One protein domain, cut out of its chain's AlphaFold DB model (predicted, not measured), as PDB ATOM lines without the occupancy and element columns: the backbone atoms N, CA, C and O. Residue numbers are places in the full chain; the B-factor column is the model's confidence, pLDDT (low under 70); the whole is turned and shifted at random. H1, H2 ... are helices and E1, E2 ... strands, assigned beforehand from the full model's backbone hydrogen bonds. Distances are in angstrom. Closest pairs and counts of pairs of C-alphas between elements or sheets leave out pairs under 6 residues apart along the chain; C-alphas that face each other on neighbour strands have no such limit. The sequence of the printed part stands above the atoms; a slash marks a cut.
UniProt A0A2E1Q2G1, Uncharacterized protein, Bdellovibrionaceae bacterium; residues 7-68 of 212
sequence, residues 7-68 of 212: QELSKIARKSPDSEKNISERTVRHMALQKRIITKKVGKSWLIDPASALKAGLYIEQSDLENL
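AT A GLANCE: This is residues 7 to 68 of the 212 residues of an uncharacterized protein of Bdellovibrionaceae bacterium (UniProt A0A2E1Q2G1). Three short helices, H1, H2 and H3, stand loosely round the middle, with a small two-stranded hairpin, E1 and E2, at one end of the longest axis and the loop around Asp 18 at the other. A fourth short helix, H4, lies off to one side, nearest to H1. The printed part has 62 residues with four named helices and two named strands, in the order H1, H2, E1, E2, H3, H4; the sheet, E1 - E2, is antiparallel, and the class is mixed, helices and strands. The whole is compact, with a radius of gyration of the C-alphas of 10.9 A and spans of 34 by 23 by 18 A.

HOW THE PARTS SIT: Start at H1, residues 7 to 12, and go on to H2, residues 25 to 33: they touch, and their closest C-alphas, Ser 10 and Glu 25, are 4.9 A apart. Their lines are only just about perpendicular, at 72 degrees. Next look at E1, residues 39 to 42, and E2, residues 45 to 48, an antiparallel hairpin with 150 degrees between directions; N 40 and O 47 are 2.8 A apart and N 42 and O 45 2.9 A, both within hydrogen-bond range. The closest C-alphas of H2 and E1, Ala 32 and Thr 39, are 6.3 A apart. H3, residues 50 to 55, is close to H1 but not clearly touching, with the C-alphas of Leu 9 and Pro 50 closest at 7.4 A, at a steep tilt of 58 degrees, the same way. H4, residues 62 to 67, is also close to H1 but not clearly touching; there the closest C-alphas, Ile 12 and Asp 64, are 6.2 A apart. H2 and H3 are apart. In H2, H3 and H4 every O i to N i+4 pair is within hydrogen-bond range; in H1, 1 of 2 is.

IN THESE COORDINATES: Find C-alpha 7 at (20.251, -8.412, -58.733); from there H1 runs 9.3 A to C-alpha 12. H2 begins at C-alpha 25, at (15.050, -8.341, -60.007), and is 12.2 A long. E1 measures 9.8 A and E2 10.1 A. H3 and H4 are each 8.8 A long, and H4 ends at C-alpha 67, at (31.294, -14.631, -65.072).

THE WHOLE: Look for the two C-alphas farthest apart at Asp 18 and Gly 43, 35.8 A from each other. The printed part has no cut. The link from H1 to H2, residues 13 to 24, is long; that from H3 to H4 is short, and the other three are tight. The mean pLDDT of the printed part is 79.4, and residue 45 and residues 65 to 68 are under 70.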
ATOM      1  N   GLN A   7      19.774  -9.385 -57.749       85.00
ATOM      2  CA  GLN A   7      20.251  -8.412 -58.733       85.00
ATOM      3  C   GLN A   7      21.158  -9.060 -59.766       85.00
ATOM      4  O   GLN A   7      20.946  -8.896 -60.962       85.00
ATOM      5  N   GLU A   8      22.143  -9.822 -59.311       84.75
ATOM      6  CA  GLU A   8      23.055 -10.551 -60.189       84.75
ATOM      7  C   GLU A   8      22.308 -11.566 -61.050       84.75
ATOM      8  O   GLU A   8      22.460 -11.565 -62.269       84.75
ATOM      9  N   LEU A   9      21.410 -12.348 -60.445       84.12
ATOM     10  CA  LEU A   9      20.612 -13.322 -61.185       84.12
ATOM     11  C   LEU A   9      19.705 -12.650 -62.225       84.12
ATOM     12  O   LEU A   9      19.539 -13.166 -63.324       84.12
ATOM     13  N   SER A  10      19.150 -11.476 -61.914       85.12
ATOM     14  CA  SER A  10      18.302 -10.724 -62.848       85.12
ATOM     15  C   SER A  10      19.036 -10.173 -64.068       85.12
ATOM     16  O   SER A  10      18.390  -9.813 -65.040       85.12
ATOM     17  N   LYS A  11      20.370 -10.090 -64.036       86.12
ATOM     18  CA  LYS A  11      21.170  -9.593 -65.166       86.12
ATOM     19  C   LYS A  11      21.501 -10.674 -66.188       86.12
ATOM     20  O   LYS A  11      21.808 -10.334 -67.322       86.12
ATOM     21  N   ILE A  12      21.448 -11.937 -65.780       84.38
ATOM     22  CA  ILE A  12      21.879 -13.078 -66.599       84.38
ATOM     23  C   ILE A  12      20.732 -14.030 -66.929       84.38
ATOM     24  O   ILE A  12      20.800 -14.792 -67.886       84.38
ATOM     25  N   ALA A  13      19.673 -14.027 -66.119       84.94
ATOM     26  CA  ALA A  13      18.581 -14.954 -66.303       84.94
ATOM     27  C   ALA A  13      17.569 -14.408 -67.318       84.94
ATOM     28  O   ALA A  13      17.176 -13.235 -67.288       84.94
ATOM     29  N   ARG A  14      17.102 -15.297 -68.191       84.00
ATOM     30  CA  ARG A  14      16.136 -15.034 -69.263       84.00
ATOM     31  C   ARG A  14      14.944 -15.978 -69.140       84.00
ATOM     32  O   ARG A  14      15.019 -17.042 -68.525       84.00
ATOM     33  N   LYS A  15      13.805 -15.586 -69.717       78.12
ATOM     34  CA  LYS A  15      12.573 -16.403 -69.705       78.12
ATOM     35  C   LYS A  15      12.587 -17.521 -70.761       78.12
ATOM     36  O   LYS A  15      11.880 -18.508 -70.607       78.12
ATOM     37  N   SER A  16      13.366 -17.341 -71.823       77.19
ATOM     38  CA  SER A  16      13.542 -18.253 -72.961       77.19
ATOM     39  C   SER A  16      14.963 -18.060 -73.501       77.19
ATOM     40  O   SER A  16      15.466 -16.942 -73.353       77.19
ATOM     41  N   PRO A  17      15.600 -19.068 -74.127       72.75
ATOM     42  CA  PRO A  17      16.912 -18.904 -74.760       72.75
ATOM     43  C   PRO A  17      16.919 -17.769 -75.794       72.75
ATOM     44  O   PRO A  17      17.837 -16.958 -75.791       72.75
ATOM     45  N   ASP A  18      15.834 -17.621 -76.562       74.69
ATOM     46  CA  ASP A  18      15.697 -16.588 -77.605       74.69
ATOM     47  C   ASP A  18      15.252 -15.216 -77.065       74.69
ATOM     48  O   ASP A  18      14.951 -14.292 -77.819       74.69
ATOM     49  N   SER A  19      15.115 -15.071 -75.744       75.12
ATOM     50  CA  SER A  19      14.637 -13.824 -75.156       75.12
ATOM     51  C   SER A  19      15.788 -12.853 -74.927       75.12
ATOM     52  O   SER A  19      16.573 -13.032 -74.006       75.12
ATOM     53  N   GLU A  20      15.806 -11.742 -75.662       71.12
ATOM     54  CA  GLU A  20      16.748 -10.631 -75.425       71.12
ATOM     55  C   GLU A  20      16.494  -9.887 -74.100       71.12
ATOM     56  O   GLU A  20      17.283  -9.046 -73.670       71.12
ATOM     57  N   LYS A  21      15.363 -10.166 -73.437       76.12
ATOM     58  CA  LYS A  21      14.952  -9.479 -72.213       76.12
ATOM     59  C   LYS A  21      15.278 -10.313 -70.986       76.12
ATOM     60  O   LYS A  21      14.651 -11.339 -70.711       76.12
ATOM     61  N   ASN A  22      16.188  -9.778 -70.185       83.88
ATOM     62  CA  ASN A  22      16.471 -10.295 -68.860       83.88
ATOM     63  C   ASN A  22      15.252 -10.155 -67.934       83.88
ATOM     64  O   ASN A  22      14.461  -9.208 -68.020       83.88
ATOM     65  N   ILE A  23      15.086 -11.111 -67.023       85.00
ATOM     66  CA  ILE A  23      14.028 -11.050 -66.008       85.00
ATOM     67  C   ILE A  23      14.363 -10.017 -64.940       85.00
ATOM     68  O   ILE A  23      15.442 -10.024 -64.372       85.00
ATOM     69  N   SER A  24      13.388  -9.177 -64.590       85.62
ATOM     70  CA  SER A  24      13.584  -8.156 -63.557       85.62
ATOM     71  C   SER A  24      13.955  -8.748 -62.189       85.62
ATOM     72  O   SER A  24      13.452  -9.805 -61.793       85.62
ATOM     73  N   GLU A  25      14.737  -8.003 -61.403       84.69
ATOM     74  CA  GLU A  25      15.050  -8.341 -60.007       84.69
ATOM     75  C   GLU A  25      13.780  -8.607 -59.184       84.69
ATOM     76  O   GLU A  25      13.722  -9.527 -58.366       84.69
ATOM     77  N   ARG A  26      12.719  -7.832 -59.430       82.25
ATOM     78  CA  ARG A  26      11.420  -8.016 -58.775       82.25
ATOM     79  C   ARG A  26      10.831  -9.394 -59.071       82.25
ATOM     80  O   ARG A  26      10.308 -10.028 -58.156       82.25
ATOM     81  N   THR A  27      10.930  -9.865 -60.313       82.50
ATOM     82  CA  THR A  27      10.482 -11.205 -60.720       82.50
ATOM     83  C   THR A  27      11.289 -12.280 -60.003       82.50
ATOM     84  O   THR A  27      10.709 -13.210 -59.449       82.50
ATOM     85  N   VAL A  28      12.609 -12.113 -59.932       83.25
ATOM     86  CA  VAL A  28      13.508 -13.029 -59.222       83.25
ATOM     87  C   VAL A  28      13.158 -13.106 -57.730       83.25
ATOM     88  O   VAL A  28      12.940 -14.191 -57.192       83.25
ATOM     89  N   ARG A  29      12.996 -11.956 -57.062       82.12
ATOM     90  CA  ARG A  29      12.547 -11.885 -55.660       82.12
ATOM     91  C   ARG A  29      11.162 -12.509 -55.472       82.12
ATOM     92  O   ARG A  29      10.923 -13.193 -54.482       82.12
ATOM     93  N   HIS A  30      10.248 -12.316 -56.417       82.94
ATOM     94  CA  HIS A  30       8.920 -12.923 -56.366       82.94
ATOM     95  C   HIS A  30       8.981 -14.452 -56.490       82.94
ATOM     96  O   HIS A  30       8.348 -15.156 -55.706       82.94
ATOM     97  N   MET A  31       9.798 -14.984 -57.404       80.19
ATOM     98  CA  MET A  31      10.037 -16.427 -57.535       80.19
ATOM     99  C   MET A  31      10.682 -17.014 -56.271       80.19
ATOM    100  O   MET A  31      10.296 -18.104 -55.838       80.19
ATOM    101  N   ALA A  32      11.589 -16.269 -55.632       81.88
ATOM    102  CA  ALA A  32      12.164 -16.615 -54.333       81.88
ATOM    103  C   ALA A  32      11.104 -16.678 -53.221       81.88
ATOM    104  O   ALA A  32      11.035 -17.659 -52.480       81.88
ATOM    105  N   LEU A  33      10.221 -15.679 -53.135       80.62
ATOM    106  CA  LEU A  33       9.122 -15.641 -52.158       80.62
ATOM    107  C   LEU A  33       8.104 -16.771 -52.373       80.62
ATOM    108  O   LEU A  33       7.563 -17.325 -51.411       80.62
ATOM    109  N   GLN A  34       7.877 -17.149 -53.631       80.56
ATOM    110  CA  GLN A  34       7.044 -18.289 -54.013       80.56
ATOM    111  C   GLN A  34       7.724 -19.649 -53.789       80.56
ATOM    112  O   GLN A  34       7.090 -20.675 -54.025       80.56
ATOM    113  N   LYS A  35       8.978 -19.677 -53.312       78.56
ATOM    114  CA  LYS A  35       9.794 -20.890 -53.139       78.56
ATOM    115  C   LYS A  35       9.990 -21.692 -54.432       78.56
ATOM    116  O   LYS A  35      10.181 -22.902 -54.381       78.56
ATOM    117  N   ARG A  36       9.928 -21.026 -55.591       76.31
ATOM    118  CA  ARG A  36      10.240 -21.649 -56.888       76.31
ATOM    119  C   ARG A  36      11.744 -21.802 -57.092       76.31
ATOM    120  O   ARG A  36      12.158 -22.712 -57.793       76.31
ATOM    121  N   ILE A  37      12.530 -20.931 -56.463       83.94
ATOM    122  CA  ILE A  37      13.995 -20.953 -56.445       83.94
ATOM    123  C   ILE A  37      14.474 -21.020 -54.992       83.94
ATOM    124  O   ILE A  37      13.869 -20.416 -54.099       83.94
ATOM    125  N   ILE A  38      15.528 -21.792 -54.752       84.19
ATOM    126  CA  ILE A  38      16.138 -21.995 -53.439       84.19
ATOM    127  C   ILE A  38      16.861 -20.708 -53.054       84.19
ATOM    128  O   ILE A  38      17.671 -20.183 -53.820       84.19
ATOM    129  N   THR A  39      16.564 -20.201 -51.858       86.06
ATOM    130  CA  THR A  39      17.161 -18.970 -51.340       86.06
ATOM    131  C   THR A  39      17.730 -19.139 -49.939       86.06
ATOM    132  O   THR A  39      17.258 -19.957 -49.151       86.06
ATOM    133  N   LYS A  40      18.747 -18.335 -49.627       81.81
ATOM    134  CA  LYS A  40      19.393 -18.228 -48.319       81.81
ATOM    135  C   LYS A  40      19.399 -16.764 -47.895       81.81
ATOM    136  O   LYS A  40      19.820 -15.902 -48.657       81.81
ATOM    137  N   LYS A  41      18.939 -16.461 -46.681       78.69
ATOM    138  CA  LYS A  41      19.001 -15.100 -46.132       78.69
ATOM    139  C   LYS A  41      20.336 -14.905 -45.412       78.69
ATOM    140  O   LYS A  41      20.664 -15.695 -44.532       78.69
ATOM    141  N   VAL A  42      21.079 -13.863 -45.776       76.56
ATOM    142  CA  VAL A  42      22.355 -13.483 -45.152       76.56
ATOM    143  C   VAL A  42      22.267 -12.008 -44.769       76.56
ATOM    144  O   VAL A  42      22.191 -11.131 -45.629       76.56
ATOM    145  N   GLY A  43      22.182 -11.734 -43.465       78.94
ATOM    146  CA  GLY A  43      21.919 -10.392 -42.943       78.94
ATOM    147  C   GLY A  43      20.611  -9.798 -43.487       78.94
ATOM    148  O   GLY A  43      19.523 -10.357 -43.305       78.94
ATOM    149  N   LYS A  44      20.720  -8.652 -44.170       72.69
ATOM    150  CA  LYS A  44      19.601  -7.966 -44.846       72.69
ATOM    151  C   LYS A  44      19.392  -8.421 -46.300       72.69
ATOM    152  O   LYS A  44      18.405  -8.021 -46.915       72.69
ATOM    153  N   SER A  45      20.266  -9.278 -46.826       68.94
ATOM    154  CA  SER A  45      20.277  -9.703 -48.228       68.94
ATOM    155  C   SER A  45      19.746 -11.123 -48.405       68.94
ATOM    156  O   SER A  45      19.787 -11.961 -47.501       68.94
ATOM    157  N   TRP A  46      19.205 -11.390 -49.591       78.19
ATOM    158  CA  TRP A  46      18.775 -12.719 -50.014       78.19
ATOM    159  C   TRP A  46      19.766 -13.188 -51.063       78.19
ATOM    160  O   TRP A  46      20.146 -12.413 -51.934       78.19
ATOM    161  N   LEU A  47      20.171 -14.441 -50.970       84.62
ATOM    162  CA  LEU A  47      20.994 -15.119 -51.950       84.62
ATOM    163  C   LEU A  47      20.188 -16.257 -52.562       84.62
ATOM    164  O   LEU A  47      19.305 -16.816 -51.913       84.62
ATOM    165  N   ILE A  48      20.480 -16.590 -53.807       85.00
ATOM    166  CA  ILE A  48      19.747 -17.544 -54.629       85.00
ATOM    167  C   ILE A  48      20.729 -18.577 -55.154       85.00
ATOM    168  O   ILE A  48      21.844 -18.232 -55.535       85.00
ATOM    169  N   ASP A  49      20.299 -19.832 -55.180       86.31
ATOM    170  CA  ASP A  49      21.003 -20.899 -55.882       86.31
ATOM    171  C   ASP A  49      20.642 -20.854 -57.384       86.31
ATOM    172  O   ASP A  49      19.484 -21.123 -57.738       86.31
ATOM    173  N   PRO A  50      21.586 -20.545 -58.290       80.12
ATOM    174  CA  PRO A  50      21.326 -20.491 -59.726       80.12
ATOM    175  C   PRO A  50      20.835 -21.820 -60.317       80.12
ATOM    176  O   PRO A  50      20.020 -21.818 -61.239       80.12
ATOM    177  N   ALA A  51      21.252 -22.966 -59.763       81.19
ATOM    178  CA  ALA A  51      20.802 -24.275 -60.245       81.19
ATOM    179  C   ALA A  51      19.298 -24.479 -60.005       81.19
ATOM    180  O   ALA A  51      18.595 -25.112 -60.794       81.19
ATOM    181  N   SER A  52      18.776 -23.899 -58.924       81.38
ATOM    182  CA  SER A  52      17.341 -23.890 -58.650       81.38
ATOM    183  C   SER A  52      16.565 -22.944 -59.575       81.38
ATOM    184  O   SER A  52      15.408 -23.215 -59.888       81.38
ATOM    185  N   ALA A  53      17.202 -21.868 -60.052       80.75
ATOM    186  CA  ALA A  53      16.625 -20.953 -61.031       80.75
ATOM    187  C   ALA A  53      16.446 -21.627 -62.396       80.75
ATOM    188  O   ALA A  53      15.364 -21.524 -62.976       80.75
ATOM    189  N   LEU A  54      17.437 -22.412 -62.833       79.00
ATOM    190  CA  LEU A  54      17.331 -23.269 -64.018       79.00
ATOM    191  C   LEU A  54      16.147 -24.242 -63.906       79.00
ATOM    192  O   LEU A  54      15.279 -24.287 -64.776       79.00
ATOM    193  N   LYS A  55      16.030 -24.945 -62.769       80.94
ATOM    194  CA  LYS A  55      14.896 -25.850 -62.489       80.94
ATOM    195  C   LYS A  55      13.540 -25.140 -62.463       80.94
ATOM    196  O   LYS A  55      12.514 -25.770 -62.704       80.94
ATOM    197  N   ALA A  56      13.513 -23.843 -62.166       77.88
ATOM    198  CA  ALA A  56      12.295 -23.042 -62.144       77.88
ATOM    199  C   ALA A  56      11.851 -22.541 -63.530       77.88
ATOM    200  O   ALA A  56      10.819 -21.859 -63.608       77.88
ATOM    201  N   GLY A  57      12.593 -22.889 -64.590       77.38
ATOM    202  CA  GLY A  57      12.320 -22.513 -65.978       77.38
ATOM    203  C   GLY A  57      12.971 -21.197 -66.402       77.38
ATOM    204  O   GLY A  57      12.469 -20.549 -67.317       77.38
ATOM    205  N   LEU A  58      14.032 -20.765 -65.714       83.25
ATOM    206  CA  LEU A  58      14.860 -19.647 -66.158       83.25
ATOM    207  C   LEU A  58      16.035 -20.181 -66.963       83.25
ATOM    208  O   LEU A  58      16.652 -21.164 -66.574       83.25
ATOM    209  N   TYR A  59      16.359 -19.511 -68.057       80.56
ATOM    210  CA  TYR A  59      17.535 -19.822 -68.854       80.56
ATOM    211  C   TYR A  59      18.686 -18.944 -68.392       80.56
ATOM    212  O   TYR A  59      18.522 -17.735 -68.240       80.56
ATOM    213  N   ILE A  60      19.825 -19.567 -68.120       81.50
ATOM    214  CA  ILE A  60      21.068 -18.908 -67.730       81.50
ATOM    215  C   ILE A  60      22.151 -19.581 -68.560       81.50
ATOM    216  O   ILE A  60      22.272 -20.809 -68.507       81.50
ATOM    217  N   GLU A  61      22.898 -18.812 -69.345       79.44
ATOM    218  CA  GLU A  61      24.028 -19.362 -70.091       79.44
ATOM    219  C   GLU A  61      25.141 -19.782 -69.118       79.44
ATOM    220  O   GLU A  61      25.360 -19.157 -68.078       79.44
ATOM    221  N   GLN A  62      25.838 -20.879 -69.422       72.38
ATOM    222  CA  GLN A  62      26.911 -21.379 -68.551       72.38
ATOM    223  C   GLN A  62      28.070 -20.377 -68.443       72.38
ATOM    224  O   GLN A  62      28.590 -20.172 -67.349       72.38
ATOM    225  N   SER A  63      28.385 -19.686 -69.539       72.19
ATOM    226  CA  SER A  63      29.334 -18.567 -69.601       72.19
ATOM    227  C   SER A  63      28.976 -17.450 -68.612       72.19
ATOM    228  O   SER A  63      29.828 -16.965 -67.869       72.19
ATOM    229  N   ASP A  64      27.700 -17.078 -68.529       71.44
ATOM    230  CA  ASP A  64      27.220 -16.059 -67.592       71.44
ATOM    231  C   ASP A  64      27.316 -16.518 -66.130       71.44
ATOM    232  O   ASP A  64      27.574 -15.715 -65.231       71.44
ATOM    233  N   LEU A  65      27.148 -17.821 -65.878       69.44
ATOM    234  CA  LEU A  65      27.303 -18.417 -64.551       69.44
ATOM    235  C   LEU A  65      28.763 -18.432 -64.069       69.44
ATOM    236  O   LEU A  65      29.033 -18.363 -62.864       69.44
ATOM    237  N   GLU A  66      29.702 -18.541 -65.004       69.62
ATOM    238  CA  GLU A  66      31.141 -18.475 -64.753       69.62
ATOM    239  C   GLU A  66      31.621 -17.038 -64.522       69.62
ATOM    240  O   GLU A  66      32.491 -16.824 -63.679       69.62
ATOM    241  N   ASN A  67      30.981 -16.061 -65.173       64.12
ATOM    242  CA  ASN A  67      31.294 -14.631 -65.072       64.12
ATOM    243  C   ASN A  67      30.695 -13.925 -63.842       64.12
ATOM    244  O   ASN A  67      31.009 -12.764 -63.560       64.12
ATOM    245  N   LEU A  68      29.828 -14.599 -63.086       63.31
ATOM    246  CA  LEU A  68      29.299 -14.073 -61.834       63.31
ATOM    247  C   LEU A  68      30.396 -14.000 -60.772       63.31
ATOM    248  O   LEU A  68      30.922 -15.024 -60.331       63.31
TER     249      LEU A  68